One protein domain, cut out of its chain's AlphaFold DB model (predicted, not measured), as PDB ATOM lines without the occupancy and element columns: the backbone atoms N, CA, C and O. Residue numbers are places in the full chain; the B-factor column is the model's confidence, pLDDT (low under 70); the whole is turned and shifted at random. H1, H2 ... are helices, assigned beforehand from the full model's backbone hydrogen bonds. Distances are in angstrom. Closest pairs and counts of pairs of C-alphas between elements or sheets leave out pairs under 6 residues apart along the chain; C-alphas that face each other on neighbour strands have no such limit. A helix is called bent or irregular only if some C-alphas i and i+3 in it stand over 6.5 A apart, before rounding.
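Overview. This is residues 2 to 46 and 67 to 153 of the 372 residues of an uncharacterized protein of Methylococcaceae bacterium (UniProt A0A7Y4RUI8). The model is a long, lopsided helical hairpin with a third long helix running alongside it but separated from it by a gap. H3, the longest helix with 53 residues, folds back along H2 over residues 101 to 122, and its residues 126 to 153 stick out as a free arm, while H1 lies lengthwise beside the hairpin and touches neither H2 nor H3. The printed part has 132 residues with three named helices, in the order H1, H2, H3, and no named strand, and its class is all helix. The whole is extended, with a radius of gyration of the C-alphas of 23.4 A, and its outline is a rod of 87 by 23 by 22 A.

Along the chain. H3 covers residues 101 to 153 and measures 80.6 A from first to last C-alpha; C-alpha 101 is at (215.489, 269.993, 126.067) and C-alpha 153 at (266.223, 273.611, 63.505). H3 is irregular, but only just: C-alphas 102 and 105 are 6.8 A apart, where about 5 A is found in a regular helix, and its line is a rough one. H2 covers residues 67 to 98 and measures 46.9 A. H1 covers residues 2 to 46 and measures 66.4 A, from C-alpha 2 at (205.418, 251.014, 122.674).

Arrangement. H3 and H2 form a helical hairpin. They touch, with 35 pairs of C-alphas within 8 A, and the closest C-alphas are those of Phe 85 and Ala 111, 4.6 A apart. H3 touches H2 with residues 101 to 122 alone. The two helices run opposite ways at a shallow tilt of 10 degrees, and their centres are 22.4 A apart. Residues 126 to 153, which belong to H3, stand free. H1 is apart from H3 and apart from H2, and its residues 2 to 17, 19 to 24 and 26 to 46 stand free. In H1 and H2 every pair of O i and N i+4 is within hydrogen-bond range; in H3 45 of 49 are.

Size, cuts and confidence. The two C-alphas farthest apart are those of Ile 2 and Glu 153, 87.8 A, which are also the first and last printed. Residues 47 to 66 are not printed, and C-alphas 46 and 67 are 25.5 A apart across this cut, which lies between H1 and H2. The link from H2 to H3, residues 99 to 100, is tight. The mean pLDDT of the printed part is 83.4; residues 67 to 68 and residue 70 are under 70.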
ATOM      1  N   ILE A   2     205.364 251.271 124.135       81.75
ATOM      2  CA  ILE A   2     205.418 251.014 122.674       81.75
ATOM      3  C   ILE A   2     205.857 252.241 121.838       81.75
ATOM      4  O   ILE A   2     206.608 252.107 120.880       81.75
ATOM      5  N   ALA A   3     205.444 253.458 122.212       79.56
ATOM      6  CA  ALA A   3     205.853 254.673 121.495       79.56
ATOM      7  C   ALA A   3     207.368 254.955 121.582       79.56
ATOM      8  O   ALA A   3     207.961 255.419 120.613       79.56
ATOM      9  N   LEU A   4     207.996 254.616 122.713       80.94
ATOM     10  CA  LEU A   4     209.420 254.860 122.952       80.94
ATOM     11  C   LEU A   4     210.297 253.884 122.149       80.94
ATOM     12  O   LEU A   4     211.344 254.263 121.633       80.94
ATOM     13  N   GLU A   5     209.844 252.637 121.991       85.81
ATOM     14  CA  GLU A   5     210.532 251.623 121.179       85.81
ATOM     15  C   GLU A   5     210.567 252.017 119.695       85.81
ATOM     16  O   GLU A   5     211.600 251.872 119.037       85.81
ATOM     17  N   ASN A   6     209.478 252.600 119.185       83.44
ATOM     18  CA  ASN A   6     209.408 253.064 117.801       83.44
ATOM     19  C   ASN A   6     210.328 254.270 117.543       83.44
ATOM     20  O   ASN A   6     210.969 254.329 116.496       83.44
ATOM     21  N   GLU A   7     210.448 255.209 118.487       79.69
ATOM     22  CA  GLU A   7     211.348 256.367 118.343       79.69
ATOM     23  C   GLU A   7     212.832 255.962 118.354       79.69
ATOM     24  O   GLU A   7     213.621 256.440 117.529       79.69
ATOM     25  N   ILE A   8     213.216 255.025 119.228       84.56
ATOM     26  CA  ILE A   8     214.580 254.474 119.250       84.56
ATOM     27  C   ILE A   8     214.883 253.758 117.929       84.56
ATOM     28  O   ILE A   8     215.962 253.924 117.360       84.56
ATOM     29  N   LEU A   9     213.924 253.000 117.394       86.25
ATOM     30  CA  LEU A   9     214.121 252.283 116.140       86.25
ATOM     31  C   LEU A   9     214.268 253.242 114.947       86.25
ATOM     32  O   LEU A   9     215.158 253.055 114.118       86.25
ATOM     33  N   VAL A  10     213.466 254.309 114.885       83.88
ATOM     34  CA  VAL A  10     213.558 255.325 113.819       83.88
ATOM     35  C   VAL A  10     214.899 256.064 113.858       83.88
ATOM     36  O   VAL A  10     215.536 256.240 112.817       83.88
ATOM     37  N   THR A  11     215.377 256.452 115.042       82.00
ATOM     38  CA  THR A  11     216.676 257.136 115.190       82.00
ATOM     39  C   THR A  11     217.858 256.217 114.863       82.00
ATOM     40  O   THR A  11     218.807 256.636 114.191       82.00
ATOM     41  N   LEU A  12     217.788 254.939 115.244       84.75
ATOM     42  CA  LEU A  12     218.811 253.944 114.919       84.75
ATOM     43  C   LEU A  12     218.871 253.654 113.411       84.75
ATOM     44  O   LEU A  12     219.955 253.595 112.830       84.75
ATOM     45  N   VAL A  13     217.719 253.547 112.744       87.56
ATOM     46  CA  VAL A  13     217.667 253.393 111.281       87.56
ATOM     47  C   VAL A  13     218.206 254.647 110.587       87.56
ATOM     48  O   VAL A  13     219.021 254.535 109.669       87.56
ATOM     49  N   GLY A  14     217.824 255.841 111.049       80.38
ATOM     50  CA  GLY A  14     218.310 257.107 110.496       80.38
ATOM     51  C   GLY A  14     219.832 257.249 110.586       80.38
ATOM     52  O   GLY A  14     220.489 257.580 109.597       80.38
ATOM     53  N   THR A  15     220.417 256.929 111.741       80.44
ATOM     54  CA  THR A  15     221.877 256.970 111.935       80.44
ATOM     55  C   THR A  15     222.605 255.936 111.076       80.44
ATOM     56  O   THR A  15     223.608 256.280 110.444       80.44
ATOM     57  N   LEU A  16     222.082 254.710 110.950       81.50
ATOM     58  CA  LEU A  16     222.642 253.688 110.058       81.50
ATOM     59  C   LEU A  16     222.662 254.134 108.593       81.50
ATOM     60  O   LEU A  16     223.664 253.924 107.910       81.50
ATOM     61  N   VAL A  17     221.601 254.784 108.108       84.31
ATOM     62  CA  VAL A  17     221.545 255.299 106.728       84.31
ATOM     63  C   VAL A  17     222.592 256.396 106.502       84.31
ATOM     64  O   VAL A  17     223.273 256.401 105.471       84.31
ATOM     65  N   VAL A  18     222.792 257.301 107.465       79.06
ATOM     66  CA  VAL A  18     223.839 258.340 107.387       79.06
ATOM     67  C   VAL A  18     225.244 257.722 107.405       79.06
ATOM     68  O   VAL A  18     226.109 258.104 106.614       79.06
ATOM     69  N   ILE A  19     225.482 256.709 108.240       80.69
ATOM     70  CA  ILE A  19     226.764 255.987 108.268       80.69
ATOM     71  C   ILE A  19     226.999 255.260 106.936       80.69
ATOM     72  O   ILE A  19     228.073 255.366 106.346       80.69
ATOM     73  N   LEU A  20     225.993 254.566 106.402       79.69
ATOM     74  CA  LEU A  20     226.129 253.831 105.145       79.69
ATOM     75  C   LEU A  20     226.422 254.777 103.969       79.69
ATOM     76  O   LEU A  20     227.319 254.520 103.164       79.69
ATOM     77  N   THR A  21     225.702 255.897 103.884       79.69
ATOM     78  CA  THR A  21     225.894 256.896 102.820       79.69
ATOM     79  C   THR A  21     227.271 257.553 102.892       79.69
ATOM     80  O   THR A  21     227.933 257.686 101.860       79.69
ATOM     81  N   THR A  22     227.759 257.889 104.088       79.94
ATOM     82  CA  THR A  22     229.115 258.435 104.268       79.94
ATOM     83  C   THR A  22     230.201 257.420 103.902       79.94
ATOM     84  O   THR A  22     231.145 257.771 103.191       79.94
ATOM     85  N   VAL A  23     230.049 256.142 104.269       79.44
ATOM     86  CA  VAL A  23     230.976 255.067 103.864       79.44
ATOM     87  C   VAL A  23     230.996 254.891 102.343       79.44
ATOM     88  O   VAL A  23     232.075 254.810 101.751       79.44
ATOM     89  N   ILE A  24     229.833 254.898 101.682       81.00
ATOM     90  CA  ILE A  24     229.740 254.810 100.216       81.00
ATOM     91  C   ILE A  24     230.450 256.000  99.551       81.00
ATOM     92  O   ILE A  24     231.192 255.806  98.585       81.00
ATOM     93  N   GLN A  25     230.288 257.219 100.079       81.38
ATOM     94  CA  GLN A  25     230.984 258.410  99.577       81.38
ATOM     95  C   GLN A  25     232.508 258.300  99.738       81.38
ATOM     96  O   GLN A  25     233.253 258.560  98.786       81.38
ATOM     97  N   ILE A  26     232.989 257.862 100.907       78.25
ATOM     98  CA  ILE A  26     234.423 257.645 101.167       78.25
ATOM     99  C   ILE A  26     234.985 256.584 100.217       78.25
ATOM    100  O   ILE A  26     236.070 256.764  99.652       78.25
ATOM    101  N   TRP A  27     234.246 255.498  99.990       85.12
ATOM    102  CA  TRP A  27     234.651 254.433  99.080       85.12
ATOM    103  C   TRP A  27     234.709 254.912  97.624       85.12
ATOM    104  O   TRP A  27     235.701 254.664  96.932       85.12
ATOM    105  N   ALA A  28     233.712 255.677  97.170       82.12
ATOM    106  CA  ALA A  28     233.697 256.272  95.835       82.12
ATOM    107  C   ALA A  28     234.890 257.222  95.615       82.12
ATOM    108  O   ALA A  28     235.577 257.126  94.592       82.12
ATOM    109  N   MET A  29     235.204 258.078  96.598       78.06
ATOM    110  CA  MET A  29     236.378 258.958  96.548       78.06
ATOM    111  C   MET A  29     237.696 258.179  96.557       78.06
ATOM    112  O   MET A  29     238.614 258.498  95.796       78.06
ATOM    113  N   SER A  30     237.792 257.134  97.379       78.25
ATOM    114  CA  SER A  30     238.976 256.273  97.453       78.25
ATOM    115  C   SER A  30     239.219 255.558  96.126       78.25
ATOM    116  O   SER A  30     240.343 255.536  95.622       78.25
ATOM    117  N   ARG A  31     238.151 255.064  95.490       83.62
ATOM    118  CA  ARG A  31     238.210 254.427  94.171       83.62
ATOM    119  C   ARG A  31     238.627 255.410  93.075       83.62
ATOM    120  O   ARG A  31     239.416 255.045  92.203       83.62
ATOM    121  N   ALA A  32     238.145 256.653  93.118       79.38
ATOM    122  CA  ALA A  32     238.567 257.700  92.187       79.38
ATOM    123  C   ALA A  32     240.056 258.052  92.358       79.38
ATOM    124  O   ALA A  32     240.790 258.126  91.371       79.38
ATOM    125  N   LYS A  33     240.524 258.187  93.607       78.81
ATOM    126  CA  LYS A  33     241.936 258.443  93.931       78.81
ATOM    127  C   LYS A  33     242.840 257.304  93.457       78.81
ATOM    128  O   LYS A  33     243.884 257.565  92.868       78.81
ATOM    129  N   PHE A  34     242.415 256.054  93.643       81.00
ATOM    130  CA  PHE A  34     243.154 254.886  93.166       81.00
ATOM    131  C   PHE A  34     243.310 254.890  91.639       81.00
ATOM    132  O   PHE A  34     244.422 254.738  91.137       81.00
ATOM    133  N   LYS A  35     242.227 255.165  90.893       80.62
ATOM    134  CA  LYS A  35     242.287 255.295  89.426       80.62
ATOM    135  C   LYS A  35     243.219 256.422  88.974       80.62
ATOM    136  O   LYS A  35     243.916 256.265  87.978       80.62
ATOM    137  N   HIS A  36     243.238 257.552  89.683       79.06
ATOM    138  CA  HIS A  36     244.140 258.662  89.365       79.06
ATOM    139  C   HIS A  36     245.606 258.290  89.605       79.06
ATOM    140  O   HIS A  36     246.445 258.531  88.743       79.06
ATOM    141  N   ASN A  37     245.910 257.653  90.737       79.12
ATOM    142  CA  ASN A  37     247.263 257.188  91.036       79.12
ATOM    143  C   ASN A  37     247.750 256.164  90.003       79.12
ATOM    144  O   ASN A  37     248.893 256.246  89.571       79.12
ATOM    145  N   GLN A  38     246.877 255.263  89.544       84.88
ATOM    146  CA  GLN A  38     247.204 254.352  88.444       84.88
ATOM    147  C   GLN A  38     247.559 255.097  87.152       84.88
ATOM    148  O   GLN A  38     248.534 254.742  86.499       84.88
ATOM    149  N   LYS A  39     246.797 256.135  86.788       83.25
ATOM    150  CA  LYS A  39     247.088 256.945  85.595       83.25
ATOM    151  C   LYS A  39     248.395 257.725  85.722       83.25
ATOM    152  O   LYS A  39     249.134 257.801  84.752       83.25
ATOM    153  N   MET A  40     248.689 258.265  86.905       77.75
ATOM    154  CA  MET A  40     249.958 258.949  87.174       77.75
ATOM    155  C   MET A  40     251.149 257.998  87.049       77.75
ATOM    156  O   MET A  40     252.116 258.343  86.386       77.75
ATOM    157  N   LEU A  41     251.052 256.788  87.608       82.56
ATOM    158  CA  LEU A  41     252.097 255.768  87.473       82.56
ATOM    159  C   LEU A  41     252.268 255.306  86.022       82.56
ATOM    160  O   LEU A  41     253.385 255.068  85.581       82.56
ATOM    161  N   ALA A  42     251.174 255.203  85.261       82.56
ATOM    162  CA  ALA A  42     251.252 254.897  83.837       82.56
ATOM    163  C   ALA A  42     251.993 256.000  83.063       82.56
ATOM    164  O   ALA A  42     252.863 255.681  82.263       82.56
ATOM    165  N   LEU A  43     251.704 257.278  83.348       78.75
ATOM    166  CA  LEU A  43     252.396 258.417  82.734       78.75
ATOM    167  C   LEU A  43     253.880 258.478  83.118       78.75
ATOM    168  O   LEU A  43     254.730 258.714  82.263       78.75
ATOM    169  N   GLU A  44     254.198 258.234  84.388       83.12
ATOM    170  CA  GLU A  44     255.574 258.180  84.885       83.12
ATOM    171  C   GLU A  44     256.365 257.053  84.211       83.12
ATOM    172  O   GLU A  44     257.483 257.269  83.749       83.12
ATOM    173  N   ASN A  45     255.757 255.873  84.062       82.12
ATOM    174  CA  ASN A  45     256.367 254.772  83.325       82.12
ATOM    175  C   ASN A  45     256.588 255.138  81.852       82.12
ATOM    176  O   ASN A  45     257.671 254.888  81.340       82.12
ATOM    177  N   THR A  46     255.623 255.779  81.180       78.44
ATOM    178  CA  THR A  46     255.811 256.200  79.779       78.44
ATOM    179  C   THR A  46     256.899 257.262  79.611       78.44
ATOM    180  O   THR A  46     257.641 257.206  78.639       78.44
ATOM    181  N   SER A  67     233.987 266.930  83.303       64.12
ATOM    182  CA  SER A  67     233.646 268.186  83.995       64.12
ATOM    183  C   SER A  67     232.188 268.223  84.476       64.12
ATOM    184  O   SER A  67     231.918 268.623  85.608       64.12
ATOM    185  N   LEU A  68     231.257 267.711  83.661       68.31
ATOM    186  CA  LEU A  68     229.833 267.654  83.998       68.31
ATOM    187  C   LEU A  68     229.567 266.753  85.207       68.31
ATOM    188  O   LEU A  68     228.835 267.148  86.111       68.31
ATOM    189  N   PHE A  69     230.211 265.585  85.276       71.50
ATOM    190  CA  PHE A  69     230.058 264.691  86.426       71.50
ATOM    191  C   PHE A  69     230.627 265.283  87.724       71.50
ATOM    192  O   PHE A  69     230.061 265.035  88.786       71.50
ATOM    193  N   CYS A  70     231.685 266.103  87.661       69.75
ATOM    194  CA  CYS A  70     232.196 266.797  88.849       69.75
ATOM    195  C   CYS A  70     231.197 267.831  89.379       69.75
ATOM    196  O   CYS A  70     230.917 267.851  90.577       69.75
ATOM    197  N   ASN A  71     230.618 268.642  88.491       75.94
ATOM    198  CA  ASN A  71     229.650 269.664  88.892       75.94
ATOM    199  C   ASN A  71     228.362 269.039  89.452       75.94
ATOM    200  O   ASN A  71     227.864 269.491  90.480       75.94
ATOM    201  N   ILE A  72     227.862 267.958  88.837       81.12
ATOM    202  CA  ILE A  72     226.672 267.235  89.318       81.12
ATOM    203  C   ILE A  72     226.941 266.574  90.674       81.12
ATOM    204  O   ILE A  72     226.114 266.673  91.577       81.12
ATOM    205  N   SER A  73     228.101 265.934  90.848       79.44
ATOM    206  CA  SER A  73     228.460 265.314  92.128       79.44
ATOM    207  C   SER A  73     228.537 266.343  93.255       79.44
ATOM    208  O   SER A  73     228.113 266.053  94.371       79.44
ATOM    209  N   TYR A  74     229.058 267.537  92.972       82.12
ATOM    210  CA  TYR A  74     229.120 268.609  93.959       82.12
ATOM    211  C   TYR A  74     227.732 269.150  94.314       82.12
ATOM    212  O   TYR A  74     227.413 269.310  95.490       82.12
ATOM    213  N   LEU A  75     226.886 269.371  93.305       84.62
ATOM    214  CA  LEU A  75     225.506 269.797  93.513       84.62
ATOM    215  C   LEU A  75     224.748 268.799  94.401       84.62
ATOM    216  O   LEU A  75     224.107 269.200  95.368       84.62
ATOM    217  N   LEU A  76     224.880 267.497  94.124       83.12
ATOM    218  CA  LEU A  76     224.281 266.436  94.938       83.12
ATOM    219  C   LEU A  76     224.794 266.456  96.382       83.12
ATOM    220  O   LEU A  76     224.018 266.221  97.304       83.12
ATOM    221  N   GLN A  77     226.073 266.773  96.595       83.12
ATOM    222  CA  GLN A  77     226.650 266.874  97.933       83.12
ATOM    223  C   GLN A  77     226.122 268.089  98.712       83.12
ATOM    224  O   GLN A  77     225.851 267.963  99.905       83.12
ATOM    225  N   ILE A  78     225.922 269.238  98.052       85.06
ATOM    226  CA  ILE A  78     225.252 270.398  98.666       85.06
ATOM    227  C   ILE A  78     223.811 270.043  99.024       85.06
ATOM    228  O   ILE A  78     223.399 270.258 100.160       85.06
ATOM    229  N   ILE A  79     223.051 269.490  98.071       86.50
ATOM    230  CA  ILE A  79     221.642 269.127  98.281       86.50
ATOM    231  C   ILE A  79     221.526 268.143  99.446       86.50
ATOM    232  O   ILE A  79     220.687 268.326 100.322       86.50
ATOM    233  N   PHE A  80     222.408 267.143  99.504       85.12
ATOM    234  CA  PHE A  80     222.469 266.204 100.617       85.12
ATOM    235  C   PHE A  80     222.752 266.906 101.952       85.12
ATOM    236  O   PHE A  80     222.040 266.663 102.921       85.12
ATOM    237  N   GLY A  81     223.732 267.815 102.005       84.56
ATOM    238  CA  GLY A  81     224.020 268.602 103.208       84.56
ATOM    239  C   GLY A  81     222.824 269.436 103.677       84.56
ATOM    240  O   GLY A  81     222.517 269.445 104.866       84.56
ATOM    241  N   ILE A  82     222.099 270.069 102.747       87.56
ATOM    242  CA  ILE A  82     220.883 270.845 103.043       87.56
ATOM    243  C   ILE A  82     219.760 269.935 103.556       87.56
ATOM    244  O   ILE A  82     219.100 270.284 104.531       87.56
ATOM    245  N   LEU A  83     219.551 268.765 102.944       86.81
ATOM    246  CA  LEU A  83     218.537 267.802 103.387       86.81
ATOM    247  C   LEU A  83     218.834 267.270 104.792       86.81
ATOM    248  O   LEU A  83     217.935 267.217 105.630       86.81
ATOM    249  N   VAL A  84     220.095 266.927 105.069       84.69
ATOM    250  CA  VAL A  84     220.545 266.507 106.404       84.69
ATOM    251  C   VAL A  84     220.332 267.637 107.413       84.69
ATOM    252  O   VAL A  84     219.756 267.406 108.474       84.69
ATOM    253  N   PHE A  85     220.717 268.868 107.069       89.31
ATOM    254  CA  PHE A  85     220.501 270.041 107.916       89.31
ATOM    255  C   PHE A  85     219.015 270.271 108.222       89.31
ATOM    256  O   PHE A  85     218.656 270.460 109.384       89.31
ATOM    257  N   ALA A  86     218.143 270.214 107.211       88.75
ATOM    258  CA  ALA A  86     216.701 270.383 107.378       88.75
ATOM    259  C   ALA A  86     216.093 269.275 108.253       88.75
ATOM    260  O   ALA A  86     215.295 269.571 109.141       88.75
ATOM    261  N   GLY A  87     216.520 268.021 108.062       86.94
ATOM    262  CA  GLY A  87     216.086 266.884 108.876       86.94
ATOM    263  C   GLY A  87     216.461 267.036 110.352       86.94
ATOM    264  O   GLY A  87     215.591 266.956 111.216       86.94
ATOM    265  N   PHE A  88     217.731 267.331 110.650       87.62
ATOM    266  CA  PHE A  88     218.192 267.523 112.033       87.62
ATOM    267  C   PHE A  88     217.631 268.792 112.685       87.62
ATOM    268  O   PHE A  88     217.382 268.798 113.892       87.62
ATOM    269  N   SER A  89     217.392 269.851 111.906       88.06
ATOM    270  CA  SER A  89     216.755 271.076 112.405       88.06
ATOM    271  C   SER A  89     215.285 270.837 112.749       88.06
ATOM    272  O   SER A  89     214.840 271.218 113.828       88.06
ATOM    273  N   GLY A  90     214.541 270.145 111.877       89.25
ATOM    274  CA  GLY A  90     213.159 269.743 112.151       89.25
ATOM    275  C   GLY A  90     213.056 268.828 113.371       89.25
ATOM    276  O   GLY A  90     212.206 269.042 114.232       89.25
ATOM    277  N   TRP A  91     213.979 267.869 113.499       88.25
ATOM    278  CA  TRP A  91     214.062 266.993 114.669       88.25
ATOM    279  C   TRP A  91     214.372 267.763 115.960       88.25
ATOM    280  O   TRP A  91     213.751 267.512 116.989       88.25
ATOM    281  N   ALA A  92     215.277 268.745 115.917       90.62
ATOM    282  CA  ALA A  92     215.578 269.588 117.074       90.62
ATOM    283  C   ALA A  92     214.349 270.395 117.532       90.62
ATOM    284  O   ALA A  92     214.058 270.439 118.725       90.62
ATOM    285  N   ILE A  93     213.594 270.983 116.594       91.38
ATOM    286  CA  ILE A  93     212.345 271.708 116.892       91.38
ATOM    287  C   ILE A  93     211.300 270.760 117.497       91.38
ATOM    288  O   ILE A  93     210.620 271.118 118.463       91.38
ATOM    289  N   TYR A  94     211.194 269.538 116.967       92.19
ATOM    290  CA  TYR A  94     210.313 268.505 117.507       92.19
ATOM    291  C   TYR A  94     210.687 268.132 118.950       92.19
ATOM    292  O   TYR A  94     209.826 268.178 119.822       92.19
ATOM    293  N   LEU A  95     211.967 267.867 119.238       89.62
ATOM    294  CA  LEU A  95     212.439 267.550 120.594       89.62
ATOM    295  C   LEU A  95     212.117 268.658 121.604       89.62
ATOM    296  O   LEU A  95     211.671 268.364 122.713       89.62
ATOM    297  N   VAL A  96     212.289 269.924 121.211       92.38
ATOM    298  CA  VAL A  96     211.913 271.074 122.050       92.38
ATOM    299  C   VAL A  96     210.404 271.097 122.298       92.38
ATOM    300  O   VAL A  96     209.978 271.323 123.427       92.38
ATOM    301  N   SER A  97     209.600 270.804 121.274       92.50
ATOM    302  CA  SER A  97     208.133 270.788 121.374       92.50
ATOM    303  C   SER A  97     207.612 269.675 122.293       92.50
ATOM    304  O   SER A  97     206.602 269.860 122.963       92.50
ATOM    305  N   VAL A  98     208.309 268.536 122.351       93.06
ATOM    306  CA  VAL A  98     207.975 267.399 123.232       93.06
ATOM    307  C   VAL A  98     208.549 267.573 124.654       93.06
ATOM    308  O   VAL A  98     208.173 266.843 125.566       93.06
ATOM    309  N   GLY A  99     209.417 268.567 124.884       93.69
ATOM    310  CA  GLY A  99     210.006 268.860 126.197       93.69
ATOM    311  C   GLY A  99     211.339 268.154 126.484       93.69
ATOM    312  O   GLY A  99     211.843 268.226 127.601       93.69
ATOM    313  N   PHE A 100     211.956 267.517 125.485       92.88
ATOM    314  CA  PHE A 100     213.280 266.892 125.594       92.88
ATOM    315  C   PHE A 100     214.401 267.903 125.320       92.88
ATOM    316  O   PHE A 100     215.115 267.829 124.316       92.88
ATOM    317  N   ILE A 101     214.553 268.869 126.227       92.19
ATOM    318  CA  ILE A 101     215.489 269.993 126.067       92.19
ATOM    319  C   ILE A 101     216.951 269.519 126.039       92.19
ATOM    320  O   ILE A 101     217.748 270.072 125.288       92.19
ATOM    321  N   ASP A 102     217.295 268.450 126.763       92.31
ATOM    322  CA  ASP A 102     218.681 267.966 126.876       92.31
ATOM    323  C   ASP A 102     219.260 267.438 125.550       92.31
ATOM    324  O   ASP A 102     220.467 267.510 125.313       92.31
ATOM    325  N   TRP A 103     218.406 266.943 124.647       88.81
ATOM    326  CA  TRP A 103     218.824 266.361 123.363       88.81
ATOM    327  C   TRP A 103     218.824 267.366 122.206       88.81
ATOM    328  O   TRP A 103     219.478 267.139 121.181       88.81
ATOM    329  N   ALA A 104     218.131 268.496 122.360       88.81
ATOM    330  CA  ALA A 104     218.042 269.522 121.327       88.81
ATOM    331  C   ALA A 104     219.416 270.114 120.925       88.81
ATOM    332  O   ALA A 104     219.667 270.229 119.719       88.81
ATOM    333  N   PRO A 105     220.355 270.411 121.856       90.88
ATOM    334  CA  PRO A 105     221.692 270.894 121.508       90.88
ATOM    335  C   PRO A 105     222.491 269.886 120.679       90.88
ATOM    336  O   PRO A 105     223.186 270.271 119.737       90.88
ATOM    337  N   LEU A 106     222.365 268.590 120.990       87.69
ATOM    338  CA  LEU A 106     223.071 267.537 120.263       87.69
ATOM    339  C   LEU A 106     222.593 267.476 118.806       87.69
ATOM    340  O   LEU A 106     223.415 267.499 117.889       87.69
ATOM    341  N   SER A 107     221.276 267.500 118.581       89.00
ATOM    342  CA  SER A 107     220.693 267.548 117.232       89.00
ATOM    343  C   SER A 107     221.097 268.817 116.473       89.00
ATOM    344  O   SER A 107     221.483 268.750 115.305       89.00
ATOM    345  N   GLY A 108     221.085 269.974 117.145       88.12
ATOM    346  CA  GLY A 108     221.538 271.238 116.560       88.12
ATOM    347  C   GLY A 108     223.013 271.207 116.140       88.12
ATOM    348  O   GLY A 108     223.360 271.667 115.053       88.12
ATOM    349  N   SER A 109     223.885 270.597 116.949       88.50
ATOM    350  CA  SER A 109     225.306 270.447 116.611       88.50
ATOM    351  C   SER A 109     225.528 269.546 115.387       88.50
ATOM    352  O   SER A 109     226.327 269.881 114.510       88.50
ATOM    353  N   LEU A 110     224.764 268.454 115.263       83.56
ATOM    354  CA  LEU A 110     224.813 267.560 114.103       83.56
ATOM    355  C   LEU A 110     224.334 268.255 112.824       83.56
ATOM    356  O   LEU A 110     224.940 268.065 111.767       83.56
ATOM    357  N   ALA A 111     223.317 269.117 112.918       88.00
ATOM    358  CA  ALA A 111     222.882 269.946 111.798       88.00
ATOM    359  C   ALA A 111     224.024 270.852 111.295       88.00
ATOM    360  O   ALA A 111     224.302 270.893 110.094       88.00
ATOM    361  N   LEU A 112     224.747 271.518 112.205       88.56
ATOM    362  CA  LEU A 112     225.888 272.370 111.846       88.56
ATOM    363  C   LEU A 112     227.027 271.579 111.194       88.56
ATOM    364  O   LEU A 112     227.578 272.020 110.184       88.56
ATOM    365  N   ILE A 113     227.350 270.390 111.710       86.31
ATOM    366  CA  ILE A 113     228.355 269.505 111.098       86.31
ATOM    367  C   ILE A 113     227.941 269.129 109.668       86.31
ATOM    368  O   ILE A 113     228.776 269.159 108.754       86.31
ATOM    369  N   GLY A 114     226.654 268.840 109.447       81.19
ATOM    370  CA  GLY A 114     226.093 268.570 108.122       81.19
ATOM    371  C   GLY A 114     226.266 269.729 107.132       81.19
ATOM    372  O   GLY A 114     226.496 269.487 105.948       81.19
ATOM    373  N   LEU A 115     226.239 270.977 107.611       87.50
ATOM    374  CA  LEU A 115     226.417 272.184 106.796       87.50
ATOM    375  C   LEU A 115     227.899 272.501 106.528       87.50
ATOM    376  O   LEU A 115     228.271 272.893 105.420       87.50
ATOM    377  N   VAL A 116     228.772 272.283 107.514       86.69
ATOM    378  CA  VAL A 116     230.214 272.569 107.407       86.69
ATOM    379  C   VAL A 116     230.944 271.538 106.537       86.69
ATOM    380  O   VAL A 116     231.865 271.887 105.793       86.69
ATOM    381  N   THR A 117     230.529 270.270 106.575       82.88
ATOM    382  CA  THR A 117     231.213 269.177 105.857       82.88
ATOM    383  C   THR A 117     231.309 269.407 104.332       82.88
ATOM    384  O   THR A 117     232.414 269.286 103.789       82.88
ATOM    385  N   PRO A 118     230.235 269.807 103.615       82.62
ATOM    386  CA  PRO A 118     230.306 270.172 102.197       82.62
ATOM    387  C   PRO A 118     231.275 271.326 101.906       82.62
ATOM    388  O   PRO A 118     231.972 271.300 100.893       82.62
ATOM    389  N   ILE A 119     231.368 272.316 102.802       84.50
ATOM    390  CA  ILE A 119     232.243 273.488 102.636       84.50
ATOM    391  C   ILE A 119     233.718 273.078 102.723       84.50
ATOM    392  O   ILE A 119     234.539 273.498 101.899       84.50
ATOM    393  N   ILE A 120     234.067 272.226 103.690       84.88
ATOM    394  CA  ILE A 120     235.432 271.697 103.833       84.88
ATOM    395  C   ILE A 120     235.796 270.843 102.610       84.88
ATOM    396  O   ILE A 120     236.877 271.012 102.033       84.88
ATOM    397  N   ALA A 121     234.882 269.972 102.170       80.44
ATOM    398  CA  ALA A 121     235.074 269.152 100.977       80.44
ATOM    399  C   ALA A 121     235.280 270.015  99.717       80.44
ATOM    400  O   ALA A 121     236.200 269.757  98.935       80.44
ATOM    401  N   TRP A 122     234.498 271.088  99.562       84.44
ATOM    402  CA  TRP A 122     234.642 272.052  98.472       84.44
ATOM    403  C   TRP A 122     236.002 272.746  98.473       84.44
ATOM    404  O   TRP A 122     236.647 272.815  97.426       84.44
ATOM    405  N   ARG A 123     236.489 273.224  99.631       84.12
ATOM    406  CA  ARG A 123     237.825 273.847  99.714       84.12
ATOM    407  C   ARG A 123     238.919 272.878  99.277       84.12
ATOM    408  O   ARG A 123     239.796 273.264  98.503       84.12
ATOM    409  N   GLY A 124     238.846 271.624  99.724       81.12
ATOM    410  CA  GLY A 124     239.791 270.584  99.319       81.12
ATOM    411  C   GLY A 124     239.751 270.306  97.813       81.12
ATOM    412  O   GLY A 124     240.799 270.169  97.178       81.12
ATOM    413  N   PHE A 125     238.554 270.269  97.226       79.44
ATOM    414  CA  PHE A 125     238.377 270.079  95.787       79.44
ATOM    415  C   PHE A 125     238.907 271.267  94.974       79.44
ATOM    416  O   PHE A 125     239.659 271.064  94.021       79.44
ATOM    417  N   LYS A 126     238.599 272.503  95.386       82.69
ATOM    418  CA  LYS A 126     239.050 273.733  94.719       82.69
ATOM    419  C   LYS A 126     240.573 273.804  94.629       82.69
ATOM    420  O   LYS A 126     241.099 274.064  93.551       82.69
ATOM    421  N   HIS A 127     241.274 273.498  95.723       81.62
ATOM    422  CA  HIS A 127     242.739 273.477  95.730       81.62
ATOM    423  C   HIS A 127     243.296 272.449  94.736       81.62
ATOM    424  O   HIS A 127     244.212 272.742  93.973       81.62
ATOM    425  N   ARG A 128     242.744 271.229  94.706       78.75
ATOM    426  CA  ARG A 128     243.189 270.198  93.752       78.75
ATOM    427  C   ARG A 128     242.905 270.595  92.310       78.75
ATOM    428  O   ARG A 128     243.722 270.318  91.440       78.75
ATOM    429  N   HIS A 129     241.773 271.248  92.062       80.50
ATOM    430  CA  HIS A 129     241.432 271.716  90.729       80.50
ATOM    431  C   HIS A 129     242.411 272.786  90.236       80.50
ATOM    432  O   HIS A 129     242.860 272.694  89.101       80.50
ATOM    433  N   GLN A 130     242.805 273.728  91.100       82.81
ATOM    434  CA  GLN A 130     243.818 274.744  90.785       82.81
ATOM    435  C   GLN A 130     245.188 274.130  90.477       82.81
ATOM    436  O   GLN A 130     245.810 274.488  89.483       82.81
ATOM    437  N   VAL A 131     245.634 273.164  91.284       83.12
ATOM    438  CA  VAL A 131     246.895 272.450  91.020       83.12
ATOM    439  C   VAL A 131     246.833 271.719  89.676       83.12
ATOM    440  O   VAL A 131     247.786 271.754  88.908       83.12
ATOM    441  N   MET A 132     245.696 271.095  89.355       78.94
ATOM    442  CA  MET A 132     245.526 270.370  88.096       78.94
ATOM    443  C   MET A 132     245.501 271.301  86.880       78.94
ATOM    444  O   MET A 132     246.106 270.984  85.860       78.94
ATOM    445  N   THR A 133     244.818 272.446  86.963       81.56
ATOM    446  CA  THR A 133     244.798 273.417  85.859       81.56
ATOM    447  C   THR A 133     246.165 274.047  85.633       81.56
ATOM    448  O   THR A 133     246.519 274.306  84.486       81.56
ATOM    449  N   GLN A 134     246.949 274.241  86.695       86.25
ATOM    450  CA  GLN A 134     248.328 274.699  86.580       86.25
ATOM    451  C   GLN A 134     249.213 273.651  85.895       86.25
ATOM    452  O   GLN A 134     249.871 273.973  84.918       86.25
ATOM    453  N   LEU A 135     249.118 272.383  86.300       82.06
ATOM    454  CA  LEU A 135     249.894 271.289  85.704       82.06
ATOM    455  C   LEU A 135     249.556 271.080  84.216       82.06
ATOM    456  O   LEU A 135     250.445 270.868  83.398       82.06
ATOM    457  N   ILE A 136     248.276 271.197  83.839       83.19
ATOM    458  CA  ILE A 136     247.854 271.163  82.427       83.19
ATOM    459  C   ILE A 136     248.486 272.320  81.646       83.19
ATOM    460  O   ILE A 136     248.995 272.104  80.548       83.19
ATOM    461  N   ARG A 137     248.486 273.532  82.215       85.31
ATOM    462  CA  ARG A 137     249.091 274.706  81.577       85.31
ATOM    463  C   ARG A 137     250.600 274.531  81.407       85.31
ATOM    464  O   ARG A 137     251.106 274.824  80.331       85.31
ATOM    465  N   ASP A 138     251.282 273.996  82.415       84.38
ATOM    466  CA  ASP A 138     252.723 273.745  82.370       84.38
ATOM    467  C   ASP A 138     253.069 272.727  81.266       84.38
ATOM    468  O   ASP A 138     253.983 272.949  80.469       84.38
ATOM    469  N   ILE A 139     252.276 271.654  81.129       81.25
ATOM    470  CA  ILE A 139     252.414 270.674  80.038       81.25
ATOM    471  C   ILE A 139     252.192 271.332  78.668       81.25
ATOM    472  O   ILE A 139     252.962 271.088  77.738       81.25
ATOM    473  N   GLU A 140     251.166 272.175  78.526       85.12
ATOM    474  CA  GLU A 140     250.916 272.906  77.278       85.12
ATOM    475  C   GLU A 140     252.061 273.867  76.934       85.12
ATOM    476  O   GLU A 140     252.435 273.968  75.765       85.12
ATOM    477  N   THR A 141     252.655 274.536  77.928       86.81
ATOM    478  CA  THR A 141     253.811 275.417  77.707       86.81
ATOM    479  C   THR A 141     255.062 274.644  77.298       86.81
ATOM    480  O   THR A 141     255.710 275.038  76.333       86.81
ATOM    481  N   CYS A 142     255.357 273.502  77.933       77.88
ATOM    482  CA  CYS A 142     256.471 272.639  77.531       77.88
ATOM    483  C   CYS A 142     256.284 272.100  76.106       77.88
ATOM    484  O   CYS A 142     257.239 272.041  75.335       77.88
ATOM    485  N   LYS A 143     255.046 271.755  75.727       83.88
ATOM    486  CA  LYS A 143     254.737 271.290  74.369       83.88
ATOM    487  C   LYS A 143     254.962 272.379  73.316       83.88
ATOM    488  O   LYS A 143     255.471 272.078  72.241       83.88
ATOM    489  N   LYS A 144     254.581 273.626  73.608       85.81
ATOM    490  CA  LYS A 144     254.808 274.760  72.694       85.81
ATOM    491  C   LYS A 144     256.294 275.073  72.530       85.81
ATOM    492  O   LYS A 144     256.719 275.286  71.403       85.81
ATOM    493  N   ALA A 145     257.065 275.023  73.618       83.50
ATOM    494  CA  ALA A 145     258.510 275.243  73.575       83.50
ATOM    495  C   ALA A 145     259.223 274.220  72.672       83.50
ATOM    496  O   ALA A 145     260.007 274.613  71.815       83.50
ATOM    497  N   GLY A 146     258.878 272.929  72.774       79.88
ATOM    498  CA  GLY A 146     259.460 271.902  71.896       79.88
ATOM    499  C   GLY A 146     259.112 272.087  70.411       79.88
ATOM    500  O   GLY A 146     259.958 271.883  69.550       79.88
ATOM    501  N   GLN A 147     257.894 272.542  70.088       82.50
ATOM    502  CA  GLN A 147     257.507 272.799  68.691       82.50
ATOM    503  C   GLN A 147     258.211 274.009  68.060       82.50
ATOM    504  O   GLN A 147     258.296 274.080  66.833       82.50
ATOM    505  N   GLU A 148     258.656 274.983  68.854       84.38
ATOM    506  CA  GLU A 148     259.443 276.114  68.347       84.38
ATOM    507  C   GLU A 148     260.899 275.716  68.079       84.38
ATOM    508  O   GLU A 148     261.463 276.166  67.082       84.38
ATOM    509  N   GLU A 149     261.476 274.824  68.891       81.12
ATOM    510  CA  GLU A 149     262.824 274.286  68.654       81.12
ATOM    511  C   GLU A 149     262.893 273.490  67.337       81.12
ATOM    512  O   GLU A 149     263.745 273.789  66.500       81.12
ATOM    513  N   ASP A 150     261.931 272.595  67.075       80.62
ATOM    514  CA  ASP A 150     261.880 271.820  65.821       80.62
ATOM    515  C   ASP A 150     261.730 272.717  64.573       80.62
ATOM    516  O   ASP A 150     262.286 272.439  63.502       80.62
ATOM    517  N   LYS A 151     260.968 273.816  64.688       84.31
ATOM    518  CA  LYS A 151     260.801 274.789  63.595       84.31
ATOM    519  C   LYS A 151     262.080 275.577  63.337       84.31
ATOM    520  O   LYS A 151     262.412 275.794  62.173       84.31
ATOM    521  N   ASN A 152     262.790 275.983  64.385       79.19
ATOM    522  CA  ASN A 152     264.044 276.714  64.242       79.19
ATOM    523  C   ASN A 152     265.155 275.821  63.668       79.19
ATOM    524  O   ASN A 152     265.854 276.261  62.758       79.19
ATOM    525  N   GLU A 153     265.248 274.552  64.083       79.06
ATOM    526  CA  GLU A 153     266.223 273.611  63.505       79.06
ATOM    527  C   GLU A 153     265.935 273.323  62.017       79.06
ATOM    528  O   GLU A 153     266.850 273.210  61.196       79.06
TER     529      GLU A 153